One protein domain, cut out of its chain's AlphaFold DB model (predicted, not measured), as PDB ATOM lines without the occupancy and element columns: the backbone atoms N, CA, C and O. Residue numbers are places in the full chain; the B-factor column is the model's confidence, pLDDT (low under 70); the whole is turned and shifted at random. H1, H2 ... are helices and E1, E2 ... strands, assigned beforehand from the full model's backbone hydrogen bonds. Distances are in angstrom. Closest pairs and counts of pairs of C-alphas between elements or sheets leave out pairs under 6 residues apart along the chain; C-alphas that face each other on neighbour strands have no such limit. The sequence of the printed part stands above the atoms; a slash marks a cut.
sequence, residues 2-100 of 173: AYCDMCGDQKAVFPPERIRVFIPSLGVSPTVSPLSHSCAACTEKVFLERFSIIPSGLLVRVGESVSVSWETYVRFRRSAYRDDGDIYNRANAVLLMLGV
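This is residues 2 to 100 of the 173 residues of an uncharacterized protein of Candidatus Sungbacteria bacterium RIFCSPHIGHO2_01_FULL_50_25 (UniProt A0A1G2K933). A long looping stretch, residues 2 to 39, leads into three helices, with H3 between H1 and H2, and a small hairpin of strands E1 and E2 just before H2. The printed part has 99 residues, in order H1, E1, E2, H2, H3; it is mostly helix, with under half of the residues in named elements. It is compact, radius of gyration of the C-alphas 14.3 A, spanning 43 by 32 by 19 A.

Residues 19 to 20 pair antiparallel with 31 to 32. H1, residues 40 to 51, touches H3, residues 85 to 97, with residues 47 to 51 alone, opposite ways at a steep tilt of 42 degrees; the closest C-alphas, Arg 50 and Arg 90, are 5.9 A apart. E1, residues 59 to 62, and E2, residues 65 to 68, form an antiparallel hairpin; N 60 and O 67 are 2.9 A apart, within hydrogen-bond range. H2, residues 70 to 83, and H3 form a helical hairpin, touching through residues 77 to 81 and 87 to 88 alone, at a shallow tilt of 34 degrees, only just short of steep; the closest C-alphas, Ala 80 and Tyr 88, are 5.8 A apart. H1 and H2 are apart. Every O i to N i+4 pair is within hydrogen-bond range in H1 and H3, and 9 of 10 in H2.

H1 spans 16.2 A from C-alpha 40 at (52.569, 4.427, -44.175), H2 19.6 A, and H3 18.6 A to C-alpha 97 at (40.891, 4.131, -48.730).

The farthest C-alphas, Lys 11 and Arg 82, are 43.9 A apart. The printed part has no cut, and no link between named elements is long. The model's pLDDT is under 70 at residues 2, 13 to 16 and 81 to 83.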
ATOM      1  N   ALA A   2      60.935  -6.741 -48.617       69.38
ATOM      2  CA  ALA A   2      59.835  -5.898 -49.081       69.38
ATOM      3  C   ALA A   2      60.350  -4.453 -49.207       69.38
ATOM      4  O   ALA A   2      61.015  -3.967 -48.295       69.38
ATOM      5  N   TYR A   3      60.102  -3.806 -50.342       79.12
ATOM      6  CA  TYR A   3      60.393  -2.390 -50.580       79.12
ATOM      7  C   TYR A   3      59.082  -1.673 -50.888       79.12
ATOM      8  O   TYR A   3      58.120  -2.303 -51.318       79.12
ATOM      9  N   CYS A   4      59.003  -0.383 -50.571       84.44
ATOM     10  CA  CYS A   4      57.798   0.385 -50.854       84.44
ATOM     11  C   CYS A   4      57.678   0.592 -52.367       84.44
ATOM     12  O   CYS A   4      58.548   1.239 -52.951       84.44
ATOM     13  N   ASP A   5      56.595   0.122 -52.987       83.19
ATOM     14  CA  ASP A   5      56.384   0.258 -54.441       83.19
ATOM     15  C   ASP A   5      56.335   1.726 -54.902       83.19
ATOM     16  O   ASP A   5      56.595   2.042 -56.060       83.19
ATOM     17  N   MET A   6      56.014   2.641 -53.981       85.12
ATOM     18  CA  MET A   6      55.836   4.065 -54.259       85.12
ATOM     19  C   MET A   6      57.129   4.884 -54.152       85.12
ATOM     20  O   MET A   6      57.353   5.778 -54.962       85.12
ATOM     21  N   CYS A   7      57.958   4.638 -53.131       87.44
ATOM     22  CA  CYS A   7      59.178   5.426 -52.887       87.44
ATOM     23  C   CYS A   7      60.481   4.630 -53.025       87.44
ATOM     24  O   CYS A   7      61.556   5.211 -52.905       87.44
ATOM     25  N   GLY A   8      60.404   3.316 -53.252       84.69
ATOM     26  CA  GLY A   8      61.560   2.427 -53.380       84.69
ATOM     27  C   GLY A   8      62.313   2.161 -52.073       84.69
ATOM     28  O   GLY A   8      63.332   1.472 -52.089       84.69
ATOM     29  N   ASP A   9      61.842   2.690 -50.938       84.62
ATOM     30  CA  ASP A   9      62.531   2.540 -49.658       84.62
ATOM     31  C   ASP A   9      62.438   1.095 -49.142       84.62
ATOM     32  O   ASP A   9      61.354   0.539 -48.940       84.62
ATOM     33  N   GLN A  10      63.607   0.492 -48.929       81.44
ATOM     34  CA  GLN A  10      63.794  -0.880 -48.452       81.44
ATOM     35  C   GLN A  10      63.710  -1.003 -46.923       81.44
ATOM     36  O   GLN A  10      63.671  -2.116 -46.401       81.44
ATOM     37  N   LYS A  11      63.723   0.124 -46.200       79.25
ATOM     38  CA  LYS A  11      63.585   0.195 -44.735       79.25
ATOM     39  C   LYS A  11      62.222   0.739 -44.308       79.25
ATOM     40  O   LYS A  11      62.022   1.045 -43.133       79.25
ATOM     41  N   ALA A  12      61.300   0.877 -45.254       71.62
ATOM     42  CA  ALA A  12      60.019   1.501 -45.008       71.62
ATOM     43  C   ALA A  12      59.164   0.683 -44.027       71.62
ATOM     44  O   ALA A  12      59.155  -0.548 -44.048       71.62
ATOM     45  N   VAL A  13      58.401   1.382 -43.184       69.94
ATOM     46  CA  VAL A  13      57.421   0.751 -42.295       69.94
ATOM     47  C   VAL A  13      56.154   0.462 -43.095       69.94
ATOM     48  O   VAL A  13      55.452   1.384 -43.530       69.94
ATOM     49  N   PHE A  14      55.871  -0.823 -43.295       69.25
ATOM     50  CA  PHE A  14      54.627  -1.282 -43.902       69.25
ATOM     51  C   PHE A  14      53.542  -1.367 -42.834       69.25
ATOM     52  O   PHE A  14      53.762  -1.984 -41.788       69.25
ATOM     53  N   PRO A  15      52.387  -0.732 -43.057       65.12
ATOM     54  CA  PRO A  15      51.333  -0.738 -42.066       65.12
ATOM     55  C   PRO A  15      50.627  -2.099 -42.001       65.12
ATOM     56  O   PRO A  15      50.402  -2.721 -43.041       65.12
ATOM     57  N   PRO A  16      50.241  -2.560 -40.800       62.06
ATOM     58  CA  PRO A  16      49.578  -3.845 -40.611       62.06
ATOM     59  C   PRO A  16      48.083  -3.730 -40.945       62.06
ATOM     60  O   PRO A  16      47.249  -3.814 -40.064       62.06
ATOM     61  N   GLU A  17      47.734  -3.503 -42.214       71.75
ATOM     62  CA  GLU A  17      46.358  -3.409 -42.761       71.75
ATOM     63  C   GLU A  17      45.658  -2.051 -42.635       71.75
ATOM     64  O   GLU A  17      44.779  -1.760 -43.447       71.75
ATOM     65  N   ARG A  18      46.022  -1.191 -41.675       78.31
ATOM     66  CA  ARG A  18      45.387   0.129 -41.497       78.31
ATOM     67  C   ARG A  18      46.333   1.185 -40.910       78.31
ATOM     68  O   ARG A  18      47.153   0.868 -40.052       78.31
ATOM     69  N   ILE A  19      46.183   2.450 -41.319       85.88
ATOM     70  CA  ILE A  19      46.899   3.605 -40.736       85.88
ATOM     71  C   ILE A  19      45.944   4.710 -40.299       85.88
ATOM     72  O   ILE A  19      44.881   4.885 -40.885       85.88
ATOM     73  N   ARG A  20      46.336   5.491 -39.290       87.81
ATOM     74  CA  ARG A  20      45.642   6.734 -38.937       87.81
ATOM     75  C   ARG A  20      46.243   7.896 -39.712       87.81
ATOM     76  O   ARG A  20      47.448   8.102 -39.635       87.81
ATOM     77  N   VAL A  21      45.400   8.660 -40.397       89.12
ATOM     78  CA  VAL A  21      45.799   9.885 -41.107       89.12
ATOM     79  C   VAL A  21      45.043  11.053 -40.509       89.12
ATOM     80  O   VAL A  21      43.820  11.000 -40.431       89.12
ATOM     81  N   PHE A  22      45.745  12.098 -40.075       90.62
ATOM     82  CA  PHE A  22      45.092  13.293 -39.547       90.62
ATOM     83  C   PHE A  22      44.608  14.185 -40.692       90.62
ATOM     84  O   PHE A  22      45.379  14.528 -41.585       90.62
ATOM     85  N   ILE A  23      43.338  14.588 -40.648       88.00
ATOM     86  CA  ILE A  23      42.745  15.535 -41.595       88.00
ATOM     87  C   ILE A  23      42.514  16.861 -40.860       88.00
ATOM     88  O   ILE A  23      41.505  16.993 -40.156       88.00
ATOM     89  N   PRO A  24      43.393  17.870 -41.027       85.69
ATOM     90  CA  PRO A  24      43.300  19.120 -40.274       85.69
ATOM     91  C   PRO A  24      41.972  19.854 -40.471       85.69
ATOM     92  O   PRO A  24      41.414  20.377 -39.513       85.69
ATOM     93  N   SER A  25      41.428  19.844 -41.691       85.38
ATOM     94  CA  SER A  25      40.175  20.537 -42.020       85.38
ATOM     95  C   SER A  25      38.935  19.933 -41.355       85.38
ATOM     96  O   SER A  25      37.932  20.626 -41.210       85.38
ATOM     97  N   LEU A  26      38.992  18.664 -40.936       85.44
ATOM     98  CA  LEU A  26      37.907  17.986 -40.222       85.44
ATOM     99  C   LEU A  26      38.211  17.794 -38.726       85.44
ATOM    100  O   LEU A  26      37.306  17.467 -37.958       85.44
ATOM    101  N   GLY A  27      39.464  17.992 -38.302       89.56
ATOM    102  CA  GLY A  27      39.896  17.808 -36.916       89.56
ATOM    103  C   GLY A  27      39.753  16.365 -36.422       89.56
ATOM    104  O   GLY A  27      39.404  16.150 -35.264       89.56
ATOM    105  N   VAL A  28      39.965  15.385 -37.304       90.19
ATOM    106  CA  VAL A  28      39.792  13.946 -37.032       90.19
ATOM    107  C   VAL A  28      40.904  13.125 -37.676       90.19
ATOM    108  O   VAL A  28      41.511  13.553 -38.658       90.19
ATOM    109  N   SER A  29      41.136  11.929 -37.133       91.12
ATOM    110  CA  SER A  29      42.154  10.990 -37.619       91.12
ATOM    111  C   SER A  29      41.519   9.668 -38.060       91.12
ATOM    112  O   SER A  29      41.590   8.687 -37.308       91.12
ATOM    113  N   PRO A  30      40.848   9.618 -39.230       88.88
ATOM    114  CA  PRO A  30      40.272   8.380 -39.729       88.88
ATOM    115  C   PRO A  30      41.329   7.295 -39.905       88.88
ATOM    116  O   PRO A  30      42.520   7.551 -40.098       88.88
ATOM    117  N   THR A  31      40.847   6.061 -39.851       89.12
ATOM    118  CA  THR A  31      41.651   4.891 -40.167       89.12
ATOM    119  C   THR A  31      41.470   4.566 -41.645       89.12
ATOM    120  O   THR A  31      40.338   4.372 -42.079       89.12
ATOM    121  N   VAL A  32      42.564   4.520 -42.401       88.69
ATOM    122  CA  VAL A  32      42.565   4.253 -43.843       88.69
ATOM    123  C   VAL A  32      43.313   2.963 -44.155       88.69
ATOM    124  O   VAL A  32      44.326   2.645 -43.523       88.69
ATOM    125  N   SER A  33      42.807   2.223 -45.131       85.38
ATOM    126  CA  SER A  33      43.474   1.064 -45.706       85.38
ATOM    127  C   SER A  33      44.650   1.522 -46.582       85.38
ATOM    128  O   SER A  33      44.508   2.496 -47.331       85.38
ATOM    129  N   PRO A  34      45.809   0.849 -46.515       77.00
ATOM    130  CA  PRO A  34      46.947   1.152 -47.364       77.00
ATOM    131  C   PRO A  34      46.658   0.835 -48.830       77.00
ATOM    132  O   PRO A  34      45.927  -0.096 -49.165       77.00
ATOM    133  N   LEU A  35      47.275   1.616 -49.713       70.31
ATOM    134  CA  LEU A  35      47.332   1.302 -51.136       70.31
ATOM    135  C   LEU A  35      48.427   0.251 -51.332       70.31
ATOM    136  O   LEU A  35      49.578   0.550 -51.034       70.31
ATOM    137  N   SER A  36      48.092  -0.944 -51.829       70.94
ATOM    138  CA  SER A  36      49.073  -1.980 -52.222       70.94
ATOM    139  C   SER A  36      50.204  -2.217 -51.189       70.94
ATOM    140  O   SER A  36      50.007  -2.047 -49.984       70.94
ATOM    141  N   HIS A  37      51.403  -2.618 -51.631       76.81
ATOM    142  CA  HIS A  37      52.616  -2.684 -50.809       76.81
ATOM    143  C   HIS A  37      53.273  -1.297 -50.653       76.81
ATOM    144  O   HIS A  37      54.467  -1.112 -50.895       76.81
ATOM    145  N   SER A  38      52.492  -0.289 -50.249       83.00
ATOM    146  CA  SER A  38      53.003   1.052 -49.939       83.00
ATOM    147  C   SER A  38      53.310   1.206 -48.450       83.00
ATOM    148  O   SER A  38      52.637   0.645 -47.587       83.00
ATOM    149  N   CYS A  39      54.303   2.033 -48.125       87.06
ATOM    150  CA  CYS A  39      54.582   2.403 -46.741       87.06
ATOM    151  C   CYS A  39      53.540   3.389 -46.186       87.06
ATOM    152  O   CYS A  39      52.789   4.027 -46.938       87.06
ATOM    153  N   ALA A  40      53.519   3.546 -44.859       84.44
ATOM    154  CA  ALA A  40      52.569   4.427 -44.175       84.44
ATOM    155  C   ALA A  40      52.642   5.884 -44.676       84.44
ATOM    156  O   ALA A  40      51.611   6.476 -44.986       84.44
ATOM    157  N   ALA A  41      53.852   6.425 -44.849       87.31
ATOM    158  CA  ALA A  41      54.059   7.801 -45.311       87.31
ATOM    159  C   ALA A  41      53.560   8.035 -46.749       87.31
ATOM    160  O   ALA A  41      52.934   9.054 -47.033       87.31
ATOM    161  N   CYS A  42      53.795   7.089 -47.665       88.56
ATOM    162  CA  CYS A  42      53.289   7.190 -49.036       88.56
ATOM    163  C   CYS A  42      51.762   7.095 -49.087       88.56
ATOM    164  O   CYS A  42      51.129   7.848 -49.823       88.56
ATOM    165  N   THR A  43      51.175   6.204 -48.283       88.00
ATOM    166  CA  THR A  43      49.717   6.072 -48.167       88.00
ATOM    167  C   THR A  43      49.090   7.369 -47.655       88.00
ATOM    168  O   THR A  43      48.154   7.875 -48.268       88.00
ATOM    169  N   GLU A  44      49.633   7.938 -46.575       89.81
ATOM    170  CA  GLU A  44      49.166   9.208 -46.011       89.81
ATOM    171  C   GLU A  44      49.245  10.342 -47.037       89.81
ATOM    172  O   GLU A  44      48.263  11.054 -47.250       89.81
ATOM    173  N   LYS A  45      50.382  10.466 -47.729       90.12
ATOM    174  CA  LYS A  45      50.575  11.482 -48.764       90.12
ATOM    175  C   LYS A  45      49.511  11.384 -49.860       90.12
ATOM    176  O   LYS A  45      48.851  12.380 -50.147       90.12
ATOM    177  N   VAL A  46      49.305  10.198 -50.440       89.25
ATOM    178  CA  VAL A  46      48.301  10.013 -51.504       89.25
ATOM    179  C   VAL A  46      46.893  10.273 -50.991       89.25
ATOM    180  O   VAL A  46      46.080  10.869 -51.698       89.25
ATOM    181  N   PHE A  47      46.590   9.837 -49.770       90.31
ATOM    182  CA  PHE A  47      45.295  10.092 -49.162       90.31
ATOM    183  C   PHE A  47      45.015  11.597 -49.070       90.31
ATOM    184  O   PHE A  47      43.971  12.050 -49.541       90.31
ATOM    185  N   LEU A  48      45.958  12.375 -48.534       90.50
ATOM    186  CA  LEU A  48      45.819  13.824 -48.385       90.50
ATOM    187  C   LEU A  48      45.773  14.557 -49.736       90.50
ATOM    188  O   LEU A  48      44.980  15.485 -49.898       90.50
ATOM    189  N   GLU A  49      46.561  14.121 -50.722       90.12
ATOM    190  CA  GLU A  49      46.534  14.665 -52.089       90.12
ATOM    191  C   GLU A  49      45.194  14.419 -52.790       90.12
ATOM    192  O   GLU A  49      44.686  15.297 -53.481       90.12
ATOM    193  N   ARG A  50      44.590  13.238 -52.617       88.56
ATOM    194  CA  ARG A  50      43.253  12.970 -53.170       88.56
ATOM    195  C   ARG A  50      42.171  13.710 -52.393       88.56
ATOM    196  O   ARG A  50      41.222  14.200 -52.997       88.56
ATOM    197  N   PHE A  51      42.326  13.820 -51.076       88.31
ATOM    198  CA  PHE A  51      41.400  14.540 -50.209       88.31
ATOM    199  C   PHE A  51      41.361  16.051 -50.501       88.31
ATOM    200  O   PHE A  51      40.307  16.665 -50.401       88.31
ATOM    201  N   SER A  52      42.466  16.682 -50.898       86.38
ATOM    202  CA  SER A  52      42.469  18.131 -51.165       86.38
ATOM    203  C   SER A  52      41.609  18.546 -52.369       86.38
ATOM    204  O   SER A  52      41.293  19.725 -52.516       86.38
ATOM    205  N   ILE A  53      41.216  17.584 -53.209       83.00
ATOM    206  CA  ILE A  53      40.494  17.797 -54.471       83.00
ATOM    207  C   ILE A  53      39.027  17.355 -54.353       83.00
ATOM    208  O   ILE A  53      38.216  17.663 -55.226       83.00
ATOM    209  N   ILE A  54      38.642  16.650 -53.281       82.56
ATOM    210  CA  ILE A  54      37.237  16.267 -53.104       82.56
ATOM    211  C   ILE A  54      36.375  17.489 -52.744       82.56
ATOM    212  O   ILE A  54      36.843  18.394 -52.048       82.56
ATOM    213  N   PRO A  55      35.099  17.516 -53.173       80.94
ATOM    214  CA  PRO A  55      34.176  18.577 -52.798       80.94
ATOM    215  C   PRO A  55      34.119  18.777 -51.285       80.94
ATOM    216  O   PRO A  55      34.026  17.815 -50.510       80.94
ATOM    217  N   SER A  56      34.113  20.042 -50.866       83.38
ATOM    218  CA  SER A  56      33.902  20.387 -49.467       83.38
ATOM    219  C   SER A  56      32.573  19.806 -48.974       83.38
ATOM    220  O   SER A  56      31.561  19.792 -49.676       83.38
ATOM    221  N   GLY A  57      32.591  19.259 -47.761       85.50
ATOM    222  CA  GLY A  57      31.411  18.643 -47.161       85.50
ATOM    223  C   GLY A  57      31.014  17.279 -47.737       85.50
ATOM    224  O   GLY A  57      29.957  16.786 -47.358       85.50
ATOM    225  N   LEU A  58      31.811  16.651 -48.619       89.19
ATOM    226  CA  LEU A  58      31.617  15.234 -48.980       89.19
ATOM    227  C   LEU A  58      31.879  14.335 -47.770       89.19
ATOM    228  O   LEU A  58      31.111  13.414 -47.498       89.19
ATOM    229  N   LEU A  59      32.940  14.632 -47.025       90.00
ATOM    230  CA  LEU A  59      33.245  13.993 -45.753       90.00
ATOM    231  C   LEU A  59      32.829  14.908 -44.604       90.00
ATOM    232  O   LEU A  59      33.067  16.115 -44.638       90.00
ATOM    233  N   VAL A  60      32.210  14.315 -43.589       89.50
ATOM    234  CA  VAL A  60      31.714  15.006 -42.399       89.50
ATOM    235  C   VAL A  60      32.240  14.329 -41.146       89.50
ATOM    236  O   VAL A  60      32.456  13.118 -41.107       89.50
ATOM    237  N   ARG A  61      32.447  15.123 -40.100       88.56
ATOM    238  CA  ARG A  61      32.825  14.616 -38.783       88.56
ATOM    239  C   ARG A  61      31.592  14.070 -38.060       88.56
ATOM    240  O   ARG A  61      30.584  14.762 -37.960       88.56
ATOM    241  N   VAL A  62      31.708  12.868 -37.499       83.75
ATOM    242  CA  VAL A  62      30.713  12.256 -36.605       83.75
ATOM    243  C   VAL A  62      31.438  11.797 -35.343       83.75
ATOM    244  O   VAL A  62      32.141  10.786 -35.348       83.75
ATOM    245  N   GLY A  63      31.328  12.578 -34.265       83.94
ATOM    246  CA  GLY A  63      32.106  12.352 -33.044       83.94
ATOM    247  C   GLY A  63      33.611  12.451 -33.310       83.94
ATOM    248  O   GLY A  63      34.102  13.494 -33.743       83.94
ATOM    249  N   GLU A  64      34.346  11.369 -33.065       82.69
ATOM    250  CA  GLU A  64      35.786  11.253 -33.361       82.69
ATOM    251  C   GLU A  64      36.080  10.586 -34.718       82.69
ATOM    252  O   GLU A  64      37.234  10.329 -35.054       82.69
ATOM    253  N   SER A  65      35.041  10.293 -35.505       83.12
ATOM    254  CA  SER A  65      35.139   9.573 -36.778       83.12
ATOM    255  C   SER A  65      34.801  10.451 -37.983       83.12
ATOM    256  O   SER A  65      34.220  11.532 -37.862       83.12
ATOM    257  N   VAL A  66      35.161   9.958 -39.168       87.06
ATOM    258  CA  VAL A  66      34.731  10.499 -40.463       87.06
ATOM    259  C   VAL A  66      33.567   9.666 -40.987       87.06
ATOM    260  O   VAL A  66      33.593   8.442 -40.901       87.06
ATOM    261  N   SER A  67      32.575  10.337 -41.562       88.69
ATOM    262  CA  SER A  67      31.484   9.728 -42.316       88.69
ATOM    263  C   SER A  67      31.294  10.445 -43.654       88.69
ATOM    264  O   SER A  67      31.917  11.474 -43.926       88.69
ATOM    265  N   VAL A  68      30.428   9.891 -44.498       89.94
ATOM    266  CA  VAL A  68      30.090  10.432 -45.816       89.94
ATOM    267  C   VAL A  68      28.787  11.213 -45.729       89.94
ATOM    268  O   VAL A  68      27.760  10.686 -45.300       89.94
ATOM    269  N   SER A  69      28.803  12.458 -46.201       90.25
ATOM    270  CA  SER A  69      27.577  13.169 -46.551       90.25
ATOM    271  C   SER A  69      27.062  12.621 -47.877       90.25
ATOM    272  O   SER A  69      27.480  13.048 -48.956       90.25
ATOM    273  N   TRP A  70      26.158  11.643 -47.803       87.75
ATOM    274  CA  TRP A  70      25.578  11.026 -48.996       87.75
ATOM    275  C   TRP A  70      24.814  12.026 -49.855       87.75
ATOM    276  O   TRP A  70      24.867  11.936 -51.072       87.75
ATOM    277  N   GLU A  71      24.184  13.031 -49.248       85.06
ATOM    278  CA  GLU A  71      23.553  14.121 -49.990       85.06
ATOM    279  C   GLU A  71      24.570  14.890 -50.848       85.06
ATOM    280  O   GLU A  71      24.340  15.097 -52.042       85.06
ATOM    281  N   THR A  72      25.719  15.261 -50.272       88.50
ATOM    282  CA  THR A  72      26.797  15.929 -51.015       88.50
ATOM    283  C   THR A  72      27.374  15.007 -52.087       88.50
ATOM    284  O   THR A  72      27.513  15.424 -53.235       88.50
ATOM    285  N   TYR A  73      27.673  13.749 -51.738       89.12
ATOM    286  CA  TYR A  73      28.240  12.761 -52.659       89.12
ATOM    287  C   TYR A  73      27.336  12.523 -53.876       89.12
ATOM    288  O   TYR A  73      27.802  12.484 -55.010       89.12
ATOM    289  N   VAL A  74      26.028  12.428 -53.657       85.00
ATOM    290  CA  VAL A  74      25.025  12.243 -54.709       85.00
ATOM    291  C   VAL A  74      24.949  13.443 -55.639       85.00
ATOM    292  O   VAL A  74      24.971  13.279 -56.860       85.00
ATOM    293  N   ARG A  75      24.852  14.656 -55.076       84.50
ATOM    294  CA  ARG A  75      24.819  15.889 -55.874       84.50
ATOM    295  C   ARG A  75      26.083  15.992 -56.721       84.50
ATOM    296  O   ARG A  75      25.987  16.227 -57.921       84.50
ATOM    297  N   PHE A  76      27.232  15.717 -56.104       86.00
ATOM    298  CA  PHE A  76      28.525  15.652 -56.768       86.00
ATOM    299  C   PHE A  76      28.561  14.608 -57.889       86.00
ATOM    300  O   PHE A  76      29.014  14.919 -58.980       86.00
ATOM    301  N   ARG A  77      28.055  13.388 -57.676       83.38
ATOM    302  CA  ARG A  77      28.017  12.343 -58.712       83.38
ATOM    303  C   ARG A  77      27.202  12.783 -59.927       83.38
ATOM    304  O   ARG A  77      27.647  12.600 -61.057       83.38
ATOM    305  N   ARG A  78      26.019  13.366 -59.700       80.25
ATOM    306  CA  ARG A  78      25.128  13.834 -60.776       80.25
ATOM    307  C   ARG A  78      25.792  14.903 -61.655       80.25
ATOM    308  O   ARG A  78      25.508  14.931 -62.851       80.25
ATOM    309  N   SER A  79      26.668  15.741 -61.091       77.81
ATOM    310  CA  SER A  79      27.456  16.729 -61.845       77.81
ATOM    311  C   SER A  79      28.744  16.146 -62.438       77.81
ATOM    312  O   SER A  79      29.013  16.310 -63.621       77.81
ATOM    313  N   ALA A  80      29.527  15.405 -61.651       74.44
ATOM    314  CA  ALA A  80      30.852  14.927 -62.043       74.44
ATOM    315  C   ALA A  80      30.801  13.919 -63.200       74.44
ATOM    316  O   ALA A  80      31.660  13.948 -64.070       74.44
ATOM    317  N   TYR A  81      29.751  13.093 -63.281       64.06
ATOM    318  CA  TYR A  81      29.577  12.168 -64.408       64.06
ATOM    319  C   TYR A  81      29.399  12.886 -65.759       64.06
ATOM    320  O   TYR A  81      29.612  12.283 -66.808       64.06
ATOM    321  N   ARG A  82      28.980  14.159 -65.752       59.19
ATOM    322  CA  ARG A  82      28.776  14.959 -66.966       59.19
ATOM    323  C   ARG A  82      30.000  15.790 -67.345       59.19
ATOM    324  O   ARG A  82      30.244  15.955 -68.536       59.19
ATOM    325  N   ASP A  83      30.756  16.257 -66.352       61.28
ATOM    326  CA  ASP A  83      31.722  17.342 -66.550       61.28
ATOM    327  C   ASP A  83      33.185  16.946 -66.262       61.28
ATOM    328  O   ASP A  83      34.091  17.505 -66.877       61.28
ATOM    329  N   ASP A  84      33.446  15.987 -65.359       70.56
ATOM    330  CA  ASP A  84      34.809  15.608 -64.951       70.56
ATOM    331  C   ASP A  84      34.855  14.184 -64.352       70.56
ATOM    332  O   ASP A  84      34.538  13.933 -63.185       70.56
ATOM    333  N   GLY A  85      35.272  13.213 -65.167       75.94
ATOM    334  CA  GLY A  85      35.423  11.824 -64.728       75.94
ATOM    335  C   GLY A  85      36.610  11.586 -63.783       75.94
ATOM    336  O   GLY A  85      36.608  10.598 -63.042       75.94
ATOM    337  N   ASP A  86      37.622  12.461 -63.770       83.50
ATOM    338  CA  ASP A  86      38.805  12.293 -62.916       83.50
ATOM    339  C   ASP A  86      38.464  12.614 -61.458       83.50
ATOM    340  O   ASP A  86      38.742  11.812 -60.561       83.50
ATOM    341  N   ILE A  87      37.763  13.726 -61.204       85.25
ATOM    342  CA  ILE A  87      37.348  14.085 -59.840       85.25
ATOM    343  C   ILE A  87      36.424  13.022 -59.227       85.25
ATOM    344  O   ILE A  87      36.558  12.693 -58.044       85.25
ATOM    345  N   TYR A  88      35.534  12.419 -60.025       87.50
ATOM    346  CA  TYR A  88      34.669  11.322 -59.580       87.50
ATOM    347  C   TYR A  88      35.482  10.093 -59.145       87.50
ATOM    348  O   TYR A  88      35.291   9.569 -58.043       87.50
ATOM    349  N   ASN A  89      36.459   9.678 -59.958       87.38
ATOM    350  CA  ASN A  89      37.354   8.569 -59.622       87.38
ATOM    351  C   ASN A  89      38.211   8.866 -58.382       87.38
ATOM    352  O   ASN A  89      38.425   7.982 -57.548       87.38
ATOM    353  N   ARG A  90      38.678  10.109 -58.210       87.38
ATOM    354  CA  ARG A  90      39.429  10.523 -57.014       87.38
ATOM    355  C   ARG A  90      38.581  10.461 -55.750       87.38
ATOM    356  O   ARG A  90      39.057   9.928 -54.749       87.38
ATOM    357  N   ALA A  91      37.335  10.934 -55.799       89.88
ATOM    358  CA  ALA A  91      36.408  10.832 -54.674       89.88
ATOM    359  C   ALA A  91      36.161   9.368 -54.282       89.88
ATOM    360  O   ALA A  91      36.269   9.012 -53.109       89.88
ATOM    361  N   ASN A  92      35.929   8.496 -55.264       91.50
ATOM    362  CA  ASN A  92      35.753   7.066 -55.018       91.50
ATOM    363  C   ASN A  92      37.005   6.407 -54.439       91.50
ATOM    364  O   ASN A  92      36.894   5.566 -53.554       91.50
ATOM    365  N   ALA A  93      38.198   6.829 -54.858       89.88
ATOM    366  CA  ALA A  93      39.443   6.352 -54.270       89.88
ATOM    367  C   ALA A  93      39.612   6.768 -52.801       89.88
ATOM    368  O   ALA A  93      40.102   5.975 -52.000       89.88
ATOM    369  N   VAL A  94      39.188   7.978 -52.420       91.56
ATOM    370  CA  VAL A  94      39.165   8.389 -51.004       91.56
ATOM    371  C   VAL A  94      38.218   7.496 -50.203       91.56
ATOM    372  O   VAL A  94      38.577   7.035 -49.122       91.56
ATOM    373  N   LEU A  95      37.040   7.188 -50.747       92.44
ATOM    374  CA  LEU A  95      36.059   6.313 -50.101       92.44
ATOM    375  C   LEU A  95      36.512   4.843 -50.031       92.44
ATOM    376  O   LEU A  95      36.220   4.169 -49.044       92.44
ATOM    377  N   LEU A  96      37.271   4.361 -51.018       91.50
ATOM    378  CA  LEU A  96      37.957   3.064 -50.977       91.50
ATOM    379  C   LEU A  96      39.016   3.025 -49.871       91.50
ATOM    380  O   LEU A  96      39.024   2.104 -49.059       91.50
ATOM    381  N   MET A  97      39.873   4.047 -49.785       89.81
ATOM    382  CA  MET A  97      40.891   4.131 -48.730       89.81
ATOM    383  C   MET A  97      40.264   4.235 -47.337       89.81
ATOM    384  O   MET A  97      40.780   3.650 -46.396       89.81
ATOM    385  N   LEU A  98      39.126   4.919 -47.190       90.12
ATOM    386  CA  LEU A  98      38.370   4.964 -45.929       90.12
ATOM    387  C   LEU A  98      37.635   3.654 -45.610       90.12
ATOM    388  O   LEU A  98      37.023   3.542 -44.548       90.12
ATOM    389  N   GLY A  99      37.652   2.681 -46.523       90.00
ATOM    390  CA  GLY A  99      36.928   1.428 -46.378       90.00
ATOM    391  C   GLY A  99      35.415   1.617 -46.358       90.00
ATOM    392  O   GLY A  99      34.730   0.819 -45.736       90.00
ATOM    393  N   VAL A 100      34.886   2.672 -46.985       91.88
ATOM    394  CA  VAL A 100      33.443   2.846 -47.248       91.88
ATOM    395  C   VAL A 100      33.026   1.959 -48.421       91.88
ATOM    396  O   VAL A 100      31.955   1.347 -48.401       91.88
TER     397      VAL A 100